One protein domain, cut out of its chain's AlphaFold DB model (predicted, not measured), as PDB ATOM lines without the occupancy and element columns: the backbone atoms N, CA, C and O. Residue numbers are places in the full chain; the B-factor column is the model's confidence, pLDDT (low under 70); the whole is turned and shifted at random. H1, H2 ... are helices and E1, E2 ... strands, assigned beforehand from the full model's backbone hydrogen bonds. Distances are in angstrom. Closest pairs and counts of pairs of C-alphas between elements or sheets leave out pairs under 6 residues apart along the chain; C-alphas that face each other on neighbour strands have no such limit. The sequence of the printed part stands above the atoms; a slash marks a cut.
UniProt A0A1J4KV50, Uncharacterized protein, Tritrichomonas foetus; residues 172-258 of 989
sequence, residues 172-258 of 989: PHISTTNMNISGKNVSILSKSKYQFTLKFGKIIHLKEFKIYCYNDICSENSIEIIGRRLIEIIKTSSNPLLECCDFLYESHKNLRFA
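Overview. This is residues 172 to 258 of the 989 residues of an uncharacterized protein of Tritrichomonas foetus (UniProt A0A1J4KV50). An antiparallel sheet, ordered E1 E2 E3 E4, has a helical hairpin, H1 and H2, over part of one face. Its 87 printed residues, with four named strands in a meander, each the antiparallel neighbour of the one before, then two helices, are mixed in class, compact with radius of gyration of the C-alphas 12.5 A, spanning 37 by 24 by 19 A.

Arrangement. Find E1, residues 178 to 182, beside E2, 185 to 190: N 180 and O 187, 2.9 A. Next come E3, 194 to 200, with N 188 and O 196 2.8 A apart, and E4, 204 to 211, with N 197 and O 208 2.8 A apart. H1, 220 to 236, and H2, 240 to 258, touch, closest C-alphas Ile 234 and Pro 240, 5.0 A. Both have every O i to N i+4 pair within hydrogen-bond range.

Along the chain. Start at C-alpha 178, (45.833, 34.252, -27.694). H1 spans 24.8 A; H2, 26.4 A, ends at C-alpha 258, (43.415, 23.744, -3.106).

Size, cuts and confidence. The printed part has no cut and no long link; residues 214 to 218 are under pLDDT 70.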
ATOM      1  N   PRO A 172      36.193  29.338 -29.998       78.06
ATOM      2  CA  PRO A 172      37.344  29.472 -29.119       78.06
ATOM      3  C   PRO A 172      36.918  29.237 -27.669       78.06
ATOM      4  O   PRO A 172      35.934  29.802 -27.188       78.06
ATOM      5  N   HIS A 173      37.681  28.419 -26.943       85.88
ATOM      6  CA  HIS A 173      37.410  28.187 -25.527       85.88
ATOM      7  C   HIS A 173      37.513  29.499 -24.728       85.88
ATOM      8  O   HIS A 173      38.451  30.276 -24.926       85.88
ATOM      9  N   ILE A 174      36.603  29.710 -23.769       80.69
ATOM     10  CA  ILE A 174      36.412  30.979 -23.035       80.69
ATOM     11  C   ILE A 174      37.662  31.466 -22.283       80.69
ATOM     12  O   ILE A 174      37.807  32.651 -21.987       80.69
ATOM     13  N   SER A 175      38.562  30.552 -21.921       80.50
ATOM     14  CA  SER A 175      39.808  30.884 -21.222       80.50
ATOM     15  C   SER A 175      40.935  31.319 -22.165       80.50
ATOM     16  O   SER A 175      41.969  31.794 -21.682       80.50
ATOM     17  N   THR A 176      40.785  31.135 -23.476       85.31
ATOM     18  CA  THR A 176      41.841  31.389 -24.455       85.31
ATOM     19  C   THR A 176      41.993  32.882 -24.679       85.31
ATOM     20  O   THR A 176      41.028  33.583 -24.958       85.31
ATOM     21  N   THR A 177      43.219  33.379 -24.548       84.75
ATOM     22  CA  THR A 177      43.517  34.808 -24.731       84.75
ATOM     23  C   THR A 177      44.304  35.099 -25.990       84.75
ATOM     24  O   THR A 177      44.162  36.176 -26.553       84.75
ATOM     25  N   ASN A 178      45.134  34.154 -26.427       86.56
ATOM     26  CA  ASN A 178      45.833  34.252 -27.694       86.56
ATOM     27  C   ASN A 178      46.108  32.848 -28.249       86.56
ATOM     28  O   ASN A 178      46.289  31.896 -27.480       86.56
ATOM     29  N   MET A 179      46.162  32.736 -29.571       87.19
ATOM     30  CA  MET A 179      46.513  31.524 -30.299       87.19
ATOM     31  C   MET A 179      47.566  31.888 -31.342       87.19
ATOM     32  O   MET A 179      47.300  32.663 -32.254       87.19
ATOM     33  N   ASN A 180      48.758  31.309 -31.216       85.75
ATOM     34  CA  ASN A 180      49.853  31.523 -32.156       85.75
ATOM     35  C   ASN A 180      50.065  30.259 -32.987       85.75
ATOM     36  O   ASN A 180      50.281  29.175 -32.441       85.75
ATOM     37  N   ILE A 181      50.044  30.404 -34.309       84.56
ATOM     38  CA  ILE A 181      50.291  29.313 -35.252       84.56
ATOM     39  C   ILE A 181      51.640  29.577 -35.922       84.56
ATOM     40  O   ILE A 181      51.839  30.622 -36.535       84.56
ATOM     41  N   SER A 182      52.583  28.644 -35.785       82.88
ATOM     42  CA  SER A 182      53.912  28.736 -36.405       82.88
ATOM     43  C   SER A 182      54.293  27.402 -37.051       82.88
ATOM     44  O   SER A 182      54.682  26.433 -36.389       82.88
ATOM     45  N   GLY A 183      54.137  27.331 -38.376       82.69
ATOM     46  CA  GLY A 183      54.305  26.094 -39.138       82.69
ATOM     47  C   GLY A 183      53.348  25.002 -38.646       82.69
ATOM     48  O   GLY A 183      52.137  25.178 -38.659       82.69
ATOM     49  N   LYS A 184      53.905  23.881 -38.173       83.06
ATOM     50  CA  LYS A 184      53.146  22.742 -37.619       83.06
ATOM     51  C   LYS A 184      52.823  22.869 -36.124       83.06
ATOM     52  O   LYS A 184      52.293  21.926 -35.541       83.06
ATOM     53  N   ASN A 185      53.189  23.980 -35.484       84.88
ATOM     54  CA  ASN A 185      52.953  24.188 -34.060       84.88
ATOM     55  C   ASN A 185      51.761  25.120 -33.844       84.88
ATOM     56  O   ASN A 185      51.704  26.204 -34.429       84.88
ATOM     57  N   VAL A 186      50.864  24.719 -32.949       86.62
ATOM     58  CA  VAL A 186      49.778  25.557 -32.439       86.62
ATOM     59  C   VAL A 186      50.020  25.772 -30.955       86.62
ATOM     60  O   VAL A 186      50.006  24.816 -30.179       86.62
ATOM     61  N   SER A 187      50.253  27.021 -30.568       87.56
ATOM     62  CA  SER A 187      50.430  27.432 -29.179       87.56
ATOM     63  C   SER A 187      49.187  28.168 -28.698       87.56
ATOM     64  O   SER A 187      48.819  29.201 -29.259       87.56
ATOM     65  N   ILE A 188      48.564  27.661 -27.638       89.00
ATOM     66  CA  ILE A 188      47.431  28.302 -26.969       89.00
ATOM     67  C   ILE A 188      47.924  28.958 -25.685       89.00
ATOM     68  O   ILE A 188      48.582  28.326 -24.853       89.00
ATOM     69  N   LEU A 189      47.576  30.233 -25.523       88.69
ATOM     70  CA  LEU A 189      47.898  31.034 -24.352       88.69
ATOM     71  C   LEU A 189      46.612  31.460 -23.636       88.69
ATOM     72  O   LEU A 189      45.754  32.141 -24.208       88.69
ATOM     73  N   SER A 190      46.518  31.132 -22.350       85.88
ATOM     74  CA  SER A 190      45.506  31.647 -21.430       85.88
ATOM     75  C   SER A 190      46.181  32.562 -20.405       85.88
ATOM     76  O   SER A 190      46.995  32.107 -19.595       85.88
ATOM     77  N   LYS A 191      45.876  33.867 -20.461       79.25
ATOM     78  CA  LYS A 191      46.513  34.936 -19.670       79.25
ATOM     79  C   LYS A 191      46.677  34.542 -18.203       79.25
ATOM     80  O   LYS A 191      45.700  34.447 -17.462       79.25
ATOM     81  N   SER A 192      47.932  34.327 -17.797       73.06
ATOM     82  CA  SER A 192      48.335  33.982 -16.424       73.06
ATOM     83  C   SER A 192      47.647  32.735 -15.835       73.06
ATOM     84  O   SER A 192      47.569  32.610 -14.613       73.06
ATOM     85  N   LYS A 193      47.135  31.830 -16.684       81.25
ATOM     86  CA  LYS A 193      46.482  30.569 -16.283       81.25
ATOM     87  C   LYS A 193      47.279  29.367 -16.783       81.25
ATOM     88  O   LYS A 193      47.780  28.591 -15.975       81.25
ATOM     89  N   TYR A 194      47.467  29.244 -18.096       88.19
ATOM     90  CA  TYR A 194      48.275  28.183 -18.702       88.19
ATOM     91  C   TYR A 194      48.732  28.547 -20.122       88.19
ATOM     92  O   TYR A 194      48.192  29.450 -20.759       88.19
ATOM     93  N   GLN A 195      49.719  27.812 -20.617       90.25
ATOM     94  CA  GLN A 195      50.199  27.812 -21.992       90.25
ATOM     95  C   GLN A 195      50.436  26.363 -22.411       90.25
ATOM     96  O   GLN A 195      50.997  25.595 -21.635       90.25
ATOM     97  N   PHE A 196      50.067  25.980 -23.627       92.38
ATOM     98  CA  PHE A 196      50.517  24.709 -24.191       92.38
ATOM     99  C   PHE A 196      50.741  24.820 -25.693       92.38
ATOM    100  O   PHE A 196      50.130  25.652 -26.361       92.38
ATOM    101  N   THR A 197      51.628  23.976 -26.209       89.88
ATOM    102  CA  THR A 197      51.980  23.927 -27.625       89.88
ATOM    103  C   THR A 197      51.839  22.500 -28.129       89.88
ATOM    104  O   THR A 197      52.503  21.588 -27.629       89.88
ATOM    105  N   LEU A 198      51.001  22.312 -29.148       89.19
ATOM    106  CA  LEU A 198      50.863  21.051 -29.871       89.19
ATOM    107  C   LEU A 198      51.624  21.119 -31.191       89.19
ATOM    108  O   LEU A 198      51.562  22.125 -31.898       89.19
ATOM    109  N   LYS A 199      52.316  20.034 -31.538       88.56
ATOM    110  CA  LYS A 199      52.960  19.843 -32.839       88.56
ATOM    111  C   LYS A 199      52.152  18.830 -33.645       88.56
ATOM    112  O   LYS A 199      52.019  17.678 -33.235       88.56
ATOM    113  N   PHE A 200      51.645  19.256 -34.795       81.12
ATOM    114  CA  PHE A 200      50.836  18.431 -35.687       81.12
ATOM    115  C   PHE A 200      51.730  17.721 -36.715       81.12
ATOM    116  O   PHE A 200      52.446  18.353 -37.490       81.12
ATOM    117  N   GLY A 201      51.715  16.389 -36.708       78.81
ATOM    118  CA  GLY A 201      52.401  15.515 -37.666       78.81
ATOM    119  C   GLY A 201      51.562  14.259 -37.910       78.81
ATOM    120  O   GLY A 201      50.352  14.316 -37.715       78.81
ATOM    121  N   LYS A 202      52.197  13.122 -38.257       73.56
ATOM    122  CA  LYS A 202      51.549  11.786 -38.310       73.56
ATOM    123  C   LYS A 202      50.734  11.461 -37.076       73.56
ATOM    124  O   LYS A 202      49.653  10.895 -37.178       73.56
ATOM    125  N   ILE A 203      51.250  11.879 -35.937       77.38
ATOM    126  CA  ILE A 203      50.581  11.836 -34.656       77.38
ATOM    127  C   ILE A 203      50.683  13.256 -34.082       77.38
ATOM    128  O   ILE A 203      51.663  13.970 -34.334       77.38
ATOM    129  N   ILE A 204      49.651  13.697 -33.365       82.75
ATOM    130  CA  ILE A 204      49.672  14.975 -32.646       82.75
ATOM    131  C   ILE A 204      50.478  14.768 -31.360       82.75
ATOM    132  O   ILE A 204      50.221  13.831 -30.606       82.75
ATOM    133  N   HIS A 205      51.458  15.634 -31.102       87.50
ATOM    134  CA  HIS A 205      52.304  15.541 -29.911       87.50
ATOM    135  C   HIS A 205      52.244  16.818 -29.072       87.50
ATOM    136  O   HIS A 205      52.281  17.930 -29.605       87.50
ATOM    137  N   LEU A 206      52.224  16.652 -27.747       90.56
ATOM    138  CA  LEU A 206      52.441  17.742 -26.799       90.56
ATOM    139  C   LEU A 206      53.923  18.136 -26.824       90.56
ATOM    140  O   LEU A 206      54.775  17.332 -26.456       90.56
ATOM    141  N   LYS A 207      54.236  19.356 -27.271       89.19
ATOM    142  CA  LYS A 207      55.617  19.864 -27.317       89.19
ATOM    143  C   LYS A 207      56.032  20.466 -25.980       89.19
ATOM    144  O   LYS A 207      57.120  20.206 -25.487       89.19
ATOM    145  N   GLU A 208      55.165  21.295 -25.418       89.88
ATOM    146  CA  GLU A 208      55.369  21.937 -24.124       89.88
ATOM    147  C   GLU A 208      54.010  22.262 -23.511       89.88
ATOM    148  O   GLU A 208      53.042  22.547 -24.220       89.88
ATOM    149  N   PHE A 209      53.948  22.262 -22.186       91.12
ATOM    150  CA  PHE A 209      52.870  22.906 -21.458       91.12
ATOM    151  C   PHE A 209      53.426  23.568 -20.202       91.12
ATOM    152  O   PHE A 209      54.428  23.140 -19.631       91.12
ATOM    153  N   LYS A 210      52.766  24.641 -19.788       85.50
ATOM    154  CA  LYS A 210      53.038  25.399 -18.575       85.50
ATOM    155  C   LYS A 210      51.698  25.718 -17.943       85.50
ATOM    156  O   LYS A 210      50.813  26.258 -18.598       85.50
ATOM    157  N   ILE A 211      51.551  25.420 -16.662       84.88
ATOM    158  CA  ILE A 211      50.415  25.881 -15.869       84.88
ATOM    159  C   ILE A 211      50.929  26.946 -14.906       84.88
ATOM    160  O   ILE A 211      51.834  26.701 -14.110       84.88
ATOM    161  N   TYR A 212      50.406  28.164 -15.018       80.94
ATOM    162  CA  TYR A 212      50.860  29.294 -14.214       80.94
ATOM    163  C   TYR A 212      50.175  29.238 -12.850       80.94
ATOM    164  O   TYR A 212      49.110  29.813 -12.628       80.94
ATOM    165  N   CYS A 213      50.795  28.503 -11.932       70.94
ATOM    166  CA  CYS A 213      50.423  28.457 -10.522       70.94
ATOM    167  C   CYS A 213      51.543  29.072  -9.673       70.94
ATOM    168  O   CYS A 213      52.711  29.011 -10.034       70.94
ATOM    169  N   TYR A 214      51.193  29.668  -8.530       61.12
ATOM    170  CA  TYR A 214      52.196  30.126  -7.564       61.12
ATOM    171  C   TYR A 214      52.983  28.920  -7.019       61.12
ATOM    172  O   TYR A 214      52.364  27.911  -6.683       61.12
ATOM    173  N   ASN A 215      54.309  29.060  -6.900       55.34
ATOM    174  CA  ASN A 215      55.292  27.988  -6.657       55.34
ATOM    175  C   ASN A 215      55.011  27.037  -5.467       55.34
ATOM    176  O   ASN A 215      55.564  25.947  -5.424       55.34
ATOM    177  N   ASP A 216      54.127  27.380  -4.526       58.06
ATOM    178  CA  ASP A 216      53.971  26.651  -3.252       58.06
ATOM    179  C   ASP A 216      53.005  25.440  -3.277       58.06
ATOM    180  O   ASP A 216      52.673  24.893  -2.213       58.06
ATOM    181  N   ILE A 217      52.442  25.080  -4.440       59.84
ATOM    182  CA  ILE A 217      51.285  24.153  -4.529       59.84
ATOM    183  C   ILE A 217      51.429  23.094  -5.614       59.84
ATOM    184  O   ILE A 217      50.999  21.964  -5.403       59.84
ATOM    185  N   CYS A 218      52.037  23.431  -6.751       65.75
ATOM    186  CA  CYS A 218      52.323  22.439  -7.779       65.75
ATOM    187  C   CYS A 218      53.589  21.678  -7.381       65.75
ATOM    188  O   CYS A 218      54.695  22.161  -7.606       65.75
ATOM    189  N   SER A 219      53.432  20.502  -6.772       72.50
ATOM    190  CA  SER A 219      54.536  19.545  -6.699       72.50
ATOM    191  C   SER A 219      54.893  19.069  -8.109       72.50
ATOM    192  O   SER A 219      54.020  19.016  -8.981       72.50
ATOM    193  N   GLU A 220      56.148  18.678  -8.328       73.69
ATOM    194  CA  GLU A 220      56.592  18.088  -9.600       73.69
ATOM    195  C   GLU A 220      55.682  16.920 -10.023       73.69
ATOM    196  O   GLU A 220      55.230  16.871 -11.166       73.69
ATOM    197  N   ASN A 221      55.259  16.087  -9.065       77.81
ATOM    198  CA  ASN A 221      54.305  14.994  -9.292       77.81
ATOM    199  C   ASN A 221      52.948  15.465  -9.851       77.81
ATOM    200  O   ASN A 221      52.347  14.778 -10.674       77.81
ATOM    201  N   SER A 222      52.437  16.626  -9.422       77.62
ATOM    202  CA  SER A 222      51.145  17.147  -9.908       77.62
ATOM    203  C   SER A 222      51.239  17.583 -11.370       77.62
ATOM    204  O   SER A 222      50.323  17.342 -12.156       77.62
ATOM    205  N   ILE A 223      52.367  18.194 -11.741       83.06
ATOM    206  CA  ILE A 223      52.656  18.593 -13.122       83.06
ATOM    207  C   ILE A 223      52.800  17.345 -13.995       83.06
ATOM    208  O   ILE A 223      52.229  17.294 -15.082       83.06
ATOM    209  N   GLU A 224      53.483  16.312 -13.505       81.62
ATOM    210  CA  GLU A 224      53.646  15.052 -14.228       81.62
ATOM    211  C   GLU A 224      52.298  14.363 -14.510       81.62
ATOM    212  O   GLU A 224      52.045  13.938 -15.640       81.62
ATOM    213  N   ILE A 225      51.394  14.313 -13.524       86.25
ATOM    214  CA  ILE A 225      50.046  13.741 -13.688       86.25
ATOM    215  C   ILE A 225      49.235  14.522 -14.731       86.25
ATOM    216  O   ILE A 225      48.629  13.912 -15.615       86.25
ATOM    217  N   ILE A 226      49.249  15.859 -14.665       87.88
ATOM    218  CA  ILE A 226      48.578  16.725 -15.652       87.88
ATOM    219  C   ILE A 226      49.151  16.472 -17.053       87.88
ATOM    220  O   ILE A 226      48.392  16.323 -18.010       87.88
ATOM    221  N   GLY A 227      50.476  16.357 -17.169       86.88
ATOM    222  CA  GLY A 227      51.157  16.055 -18.427       86.88
ATOM    223  C   GLY A 227      50.745  14.706 -19.019       86.88
ATOM    224  O   GLY A 227      50.403  14.635 -20.200       86.88
ATOM    225  N   ARG A 228      50.697  13.641 -18.205       88.62
ATOM    226  CA  ARG A 228      50.246  12.307 -18.649       88.62
ATOM    227  C   ARG A 228      48.804  12.334 -19.160       88.62
ATOM    228  O   ARG A 228      48.528  11.770 -20.216       88.62
ATOM    229  N   ARG A 229      47.907  13.034 -18.456       90.19
ATOM    230  CA  ARG A 229      46.491  13.160 -18.840       90.19
ATOM    231  C   ARG A 229      46.310  13.958 -20.134       90.19
ATOM    232  O   ARG A 229      45.513  13.571 -20.977       90.19
ATOM    233  N   LEU A 230      47.086  15.026 -20.334       90.38
ATOM    234  CA  LEU A 230      47.095  15.767 -21.601       90.38
ATOM    235  C   LEU A 230      47.513  14.882 -22.774       90.38
ATOM    236  O   LEU A 230      46.880  14.914 -23.823       90.38
ATOM    237  N   ILE A 231      48.558  14.070 -22.596       89.50
ATOM    238  CA  ILE A 231      49.010  13.127 -23.627       89.50
ATOM    239  C   ILE A 231      47.907  12.108 -23.955       89.50
ATOM    240  O   ILE A 231      47.732  11.755 -25.118       89.50
ATOM    241  N   GLU A 232      47.158  11.650 -22.952       89.88
ATOM    242  CA  GLU A 232      46.012  10.749 -23.125       89.88
ATOM    243  C   GLU A 232      44.881  11.410 -23.934       89.88
ATOM    244  O   GLU A 232      44.435  10.834 -24.928       89.88
ATOM    245  N   ILE A 233      44.490  12.642 -23.580       89.38
ATOM    246  CA  ILE A 233      43.484  13.436 -24.315       89.38
ATOM    247  C   ILE A 233      43.916  13.618 -25.772       89.38
ATOM    248  O   ILE A 233      43.145  13.359 -26.690       89.38
ATOM    249  N   ILE A 234      45.178  13.982 -26.012       88.88
ATOM    250  CA  ILE A 234      45.705  14.203 -27.366       88.88
ATOM    251  C   ILE A 234      45.643  12.934 -28.227       88.88
ATOM    252  O   ILE A 234      45.447  13.029 -29.437       88.88
ATOM    253  N   LYS A 235      45.819  11.752 -27.625       86.19
ATOM    254  CA  LYS A 235      45.782  10.467 -28.339       86.19
ATOM    255  C   LYS A 235      44.367   9.981 -28.649       86.19
ATOM    256  O   LYS A 235      44.205   9.206 -29.586       86.19
ATOM    257  N   THR A 236      43.385  10.368 -27.840       86.62
ATOM    258  CA  THR A 236      42.037   9.772 -27.851       86.62
ATOM    259  C   THR A 236      40.959  10.715 -28.376       86.62
ATOM    260  O   THR A 236      39.959  10.248 -28.914       86.62
ATOM    261  N   SER A 237      41.161  12.027 -28.260       85.38
ATOM    262  CA  SER A 237      40.167  13.038 -28.615       85.38
ATOM    263  C   SER A 237      40.112  13.322 -30.118       85.38
ATOM    264  O   SER A 237      41.136  13.463 -30.789       85.38
ATOM    265  N   SER A 238      38.894  13.515 -30.629       80.69
ATOM    266  CA  SER A 238      38.639  14.063 -31.965       80.69
ATOM    267  C   SER A 238      38.854  15.583 -32.054       80.69
ATOM    268  O   SER A 238      38.997  16.107 -33.157       80.69
ATOM    269  N   ASN A 239      38.887  16.298 -30.921       84.06
ATOM    270  CA  ASN A 239      39.170  17.736 -30.835       84.06
ATOM    271  C   ASN A 239      40.156  18.051 -29.686       84.06
ATOM    272  O   ASN A 239      39.793  18.650 -28.667       84.06
ATOM    273  N   PRO A 240      41.438  17.693 -29.859       83.88
ATOM    274  CA  PRO A 240      42.419  17.760 -28.782       83.88
ATOM    275  C   PRO A 240      42.713  19.192 -28.317       83.88
ATOM    276  O   PRO A 240      43.124  19.379 -27.177       83.88
ATOM    277  N   LEU A 241      42.501  20.218 -29.154       84.25
ATOM    278  CA  LEU A 241      42.737  21.615 -28.771       84.25
ATOM    279  C   LEU A 241      41.716  22.111 -27.742       84.25
ATOM    280  O   LEU A 241      42.107  22.746 -26.760       84.25
ATOM    281  N   LEU A 242      40.430  21.824 -27.963       84.88
ATOM    282  CA  LEU A 242      39.356  22.265 -27.076       84.88
ATOM    283  C   LEU A 242      39.398  21.498 -25.751       84.88
ATOM    284  O   LEU A 242      39.463  22.117 -24.692       84.88
ATOM    285  N   GLU A 243      39.503  20.168 -25.807       87.06
ATOM    286  CA  GLU A 243      39.528  19.334 -24.599       87.06
ATOM    287  C   GLU A 243      40.774  19.578 -23.735       87.06
ATOM    288  O   GLU A 243      40.691  19.573 -22.504       87.06
ATOM    289  N   CYS A 244      41.932  19.870 -24.344       89.12
ATOM    290  CA  CYS A 244      43.105  20.301 -23.579       89.12
ATOM    291  C   CYS A 244      42.866  21.649 -22.881       89.12
ATOM    292  O   CYS A 244      43.359  21.843 -21.767       89.12
ATOM    293  N   CYS A 245      42.121  22.575 -23.500       87.12
ATOM    294  CA  CYS A 245      41.748  23.837 -22.858       87.12
ATOM    295  C   CYS A 245      40.810  23.613 -21.671       87.12
ATOM    296  O   CYS A 245      41.086  24.152 -20.600       87.12
ATOM    297  N   ASP A 246      39.763  22.802 -21.840       86.12
ATOM    298  CA  ASP A 246      38.814  22.459 -20.771       86.12
ATOM    299  C   ASP A 246      39.548  21.825 -19.583       86.12
ATOM    300  O   ASP A 246      39.440  22.276 -18.437       86.12
ATOM    301  N   PHE A 247      40.385  20.824 -19.871       91.44
ATOM    302  CA  PHE A 247      41.148  20.107 -18.857       91.44
ATOM    303  C   PHE A 247      42.142  21.009 -18.116       91.44
ATOM    304  O   PHE A 247      42.212  20.972 -16.883       91.44
ATOM    305  N   LEU A 248      42.914  21.836 -18.831       88.12
ATOM    306  CA  LEU A 248      43.874  22.754 -18.207       88.12
ATOM    307  C   LEU A 248      43.184  23.872 -17.428       88.12
ATOM    308  O   LEU A 248      43.688  24.291 -16.381       88.12
ATOM    309  N   TYR A 249      42.030  24.340 -17.902       85.94
ATOM    310  CA  TYR A 249      41.232  25.339 -17.207       85.94
ATOM    311  C   TYR A 249      40.686  24.797 -15.879       85.94
ATOM    312  O   TYR A 249      40.891  25.434 -14.838       85.94
ATOM    313  N   GLU A 250      40.084  23.604 -15.883       83.88
ATOM    314  CA  GLU A 250      39.605  22.950 -14.659       83.88
ATOM    315  C   GLU A 250      40.761  22.553 -13.729       83.88
ATOM    316  O   GLU A 250      40.691  22.786 -12.522       83.88
ATOM    317  N   SER A 251      41.885  22.072 -14.269       85.69
ATOM    318  CA  SER A 251      43.089  21.777 -13.474       85.69
ATOM    319  C   SER A 251      43.617  23.024 -12.760       85.69
ATOM    320  O   SER A 251      43.881  22.995 -11.557       85.69
ATOM    321  N   HIS A 252      43.715  24.156 -13.463       84.31
ATOM    322  CA  HIS A 252      44.133  25.429 -12.871       84.31
ATOM    323  C   HIS A 252      43.146  25.909 -11.789       84.31
ATOM    324  O   HIS A 252      43.559  26.383 -10.725       84.31
ATOM    325  N   LYS A 253      41.839  25.777 -12.036       81.00
ATOM    326  CA  LYS A 253      40.772  26.131 -11.091       81.00
ATOM    327  C   LYS A 253      40.847  25.286  -9.811       81.00
ATOM    328  O   LYS A 253      40.831  25.853  -8.717       81.00
ATOM    329  N   ASN A 254      41.056  23.977  -9.940       81.62
ATOM    330  CA  ASN A 254      41.225  23.053  -8.815       81.62
ATOM    331  C   ASN A 254      42.504  23.328  -8.010       81.62
ATOM    332  O   ASN A 254      42.459  23.372  -6.780       81.62
ATOM    333  N   LEU A 255      43.630  23.611  -8.675       81.94
ATOM    334  CA  LEU A 255      44.879  23.990  -7.999       81.94
ATOM    335  C   LEU A 255      44.732  25.300  -7.207       81.94
ATOM    336  O   LEU A 255      45.229  25.414  -6.081       81.94
ATOM    337  N   ARG A 256      44.006  26.289  -7.746       76.75
ATOM    338  CA  ARG A 256      43.675  27.515  -6.999       76.75
ATOM    339  C   ARG A 256      42.729  27.252  -5.833       76.75
ATOM    340  O   ARG A 256      42.902  27.857  -4.779       76.75
ATOM    341  N   PHE A 257      41.758  26.361  -5.988       78.69
ATOM    342  CA  PHE A 257      40.862  25.998  -4.894       78.69
ATOM    343  C   PHE A 257      41.617  25.304  -3.752       78.69
ATOM    344  O   PHE A 257      41.492  25.710  -2.597       78.69
ATOM    345  N   ALA A 258      42.522  24.375  -4.077       80.19
ATOM    346  CA  ALA A 258      43.415  23.744  -3.106       80.19
ATOM    347  C   ALA A 258      44.280  24.772  -2.348       80.19
ATOM    348  O   ALA A 258      44.482  24.635  -1.138       80.19
TER     349      ALA A 258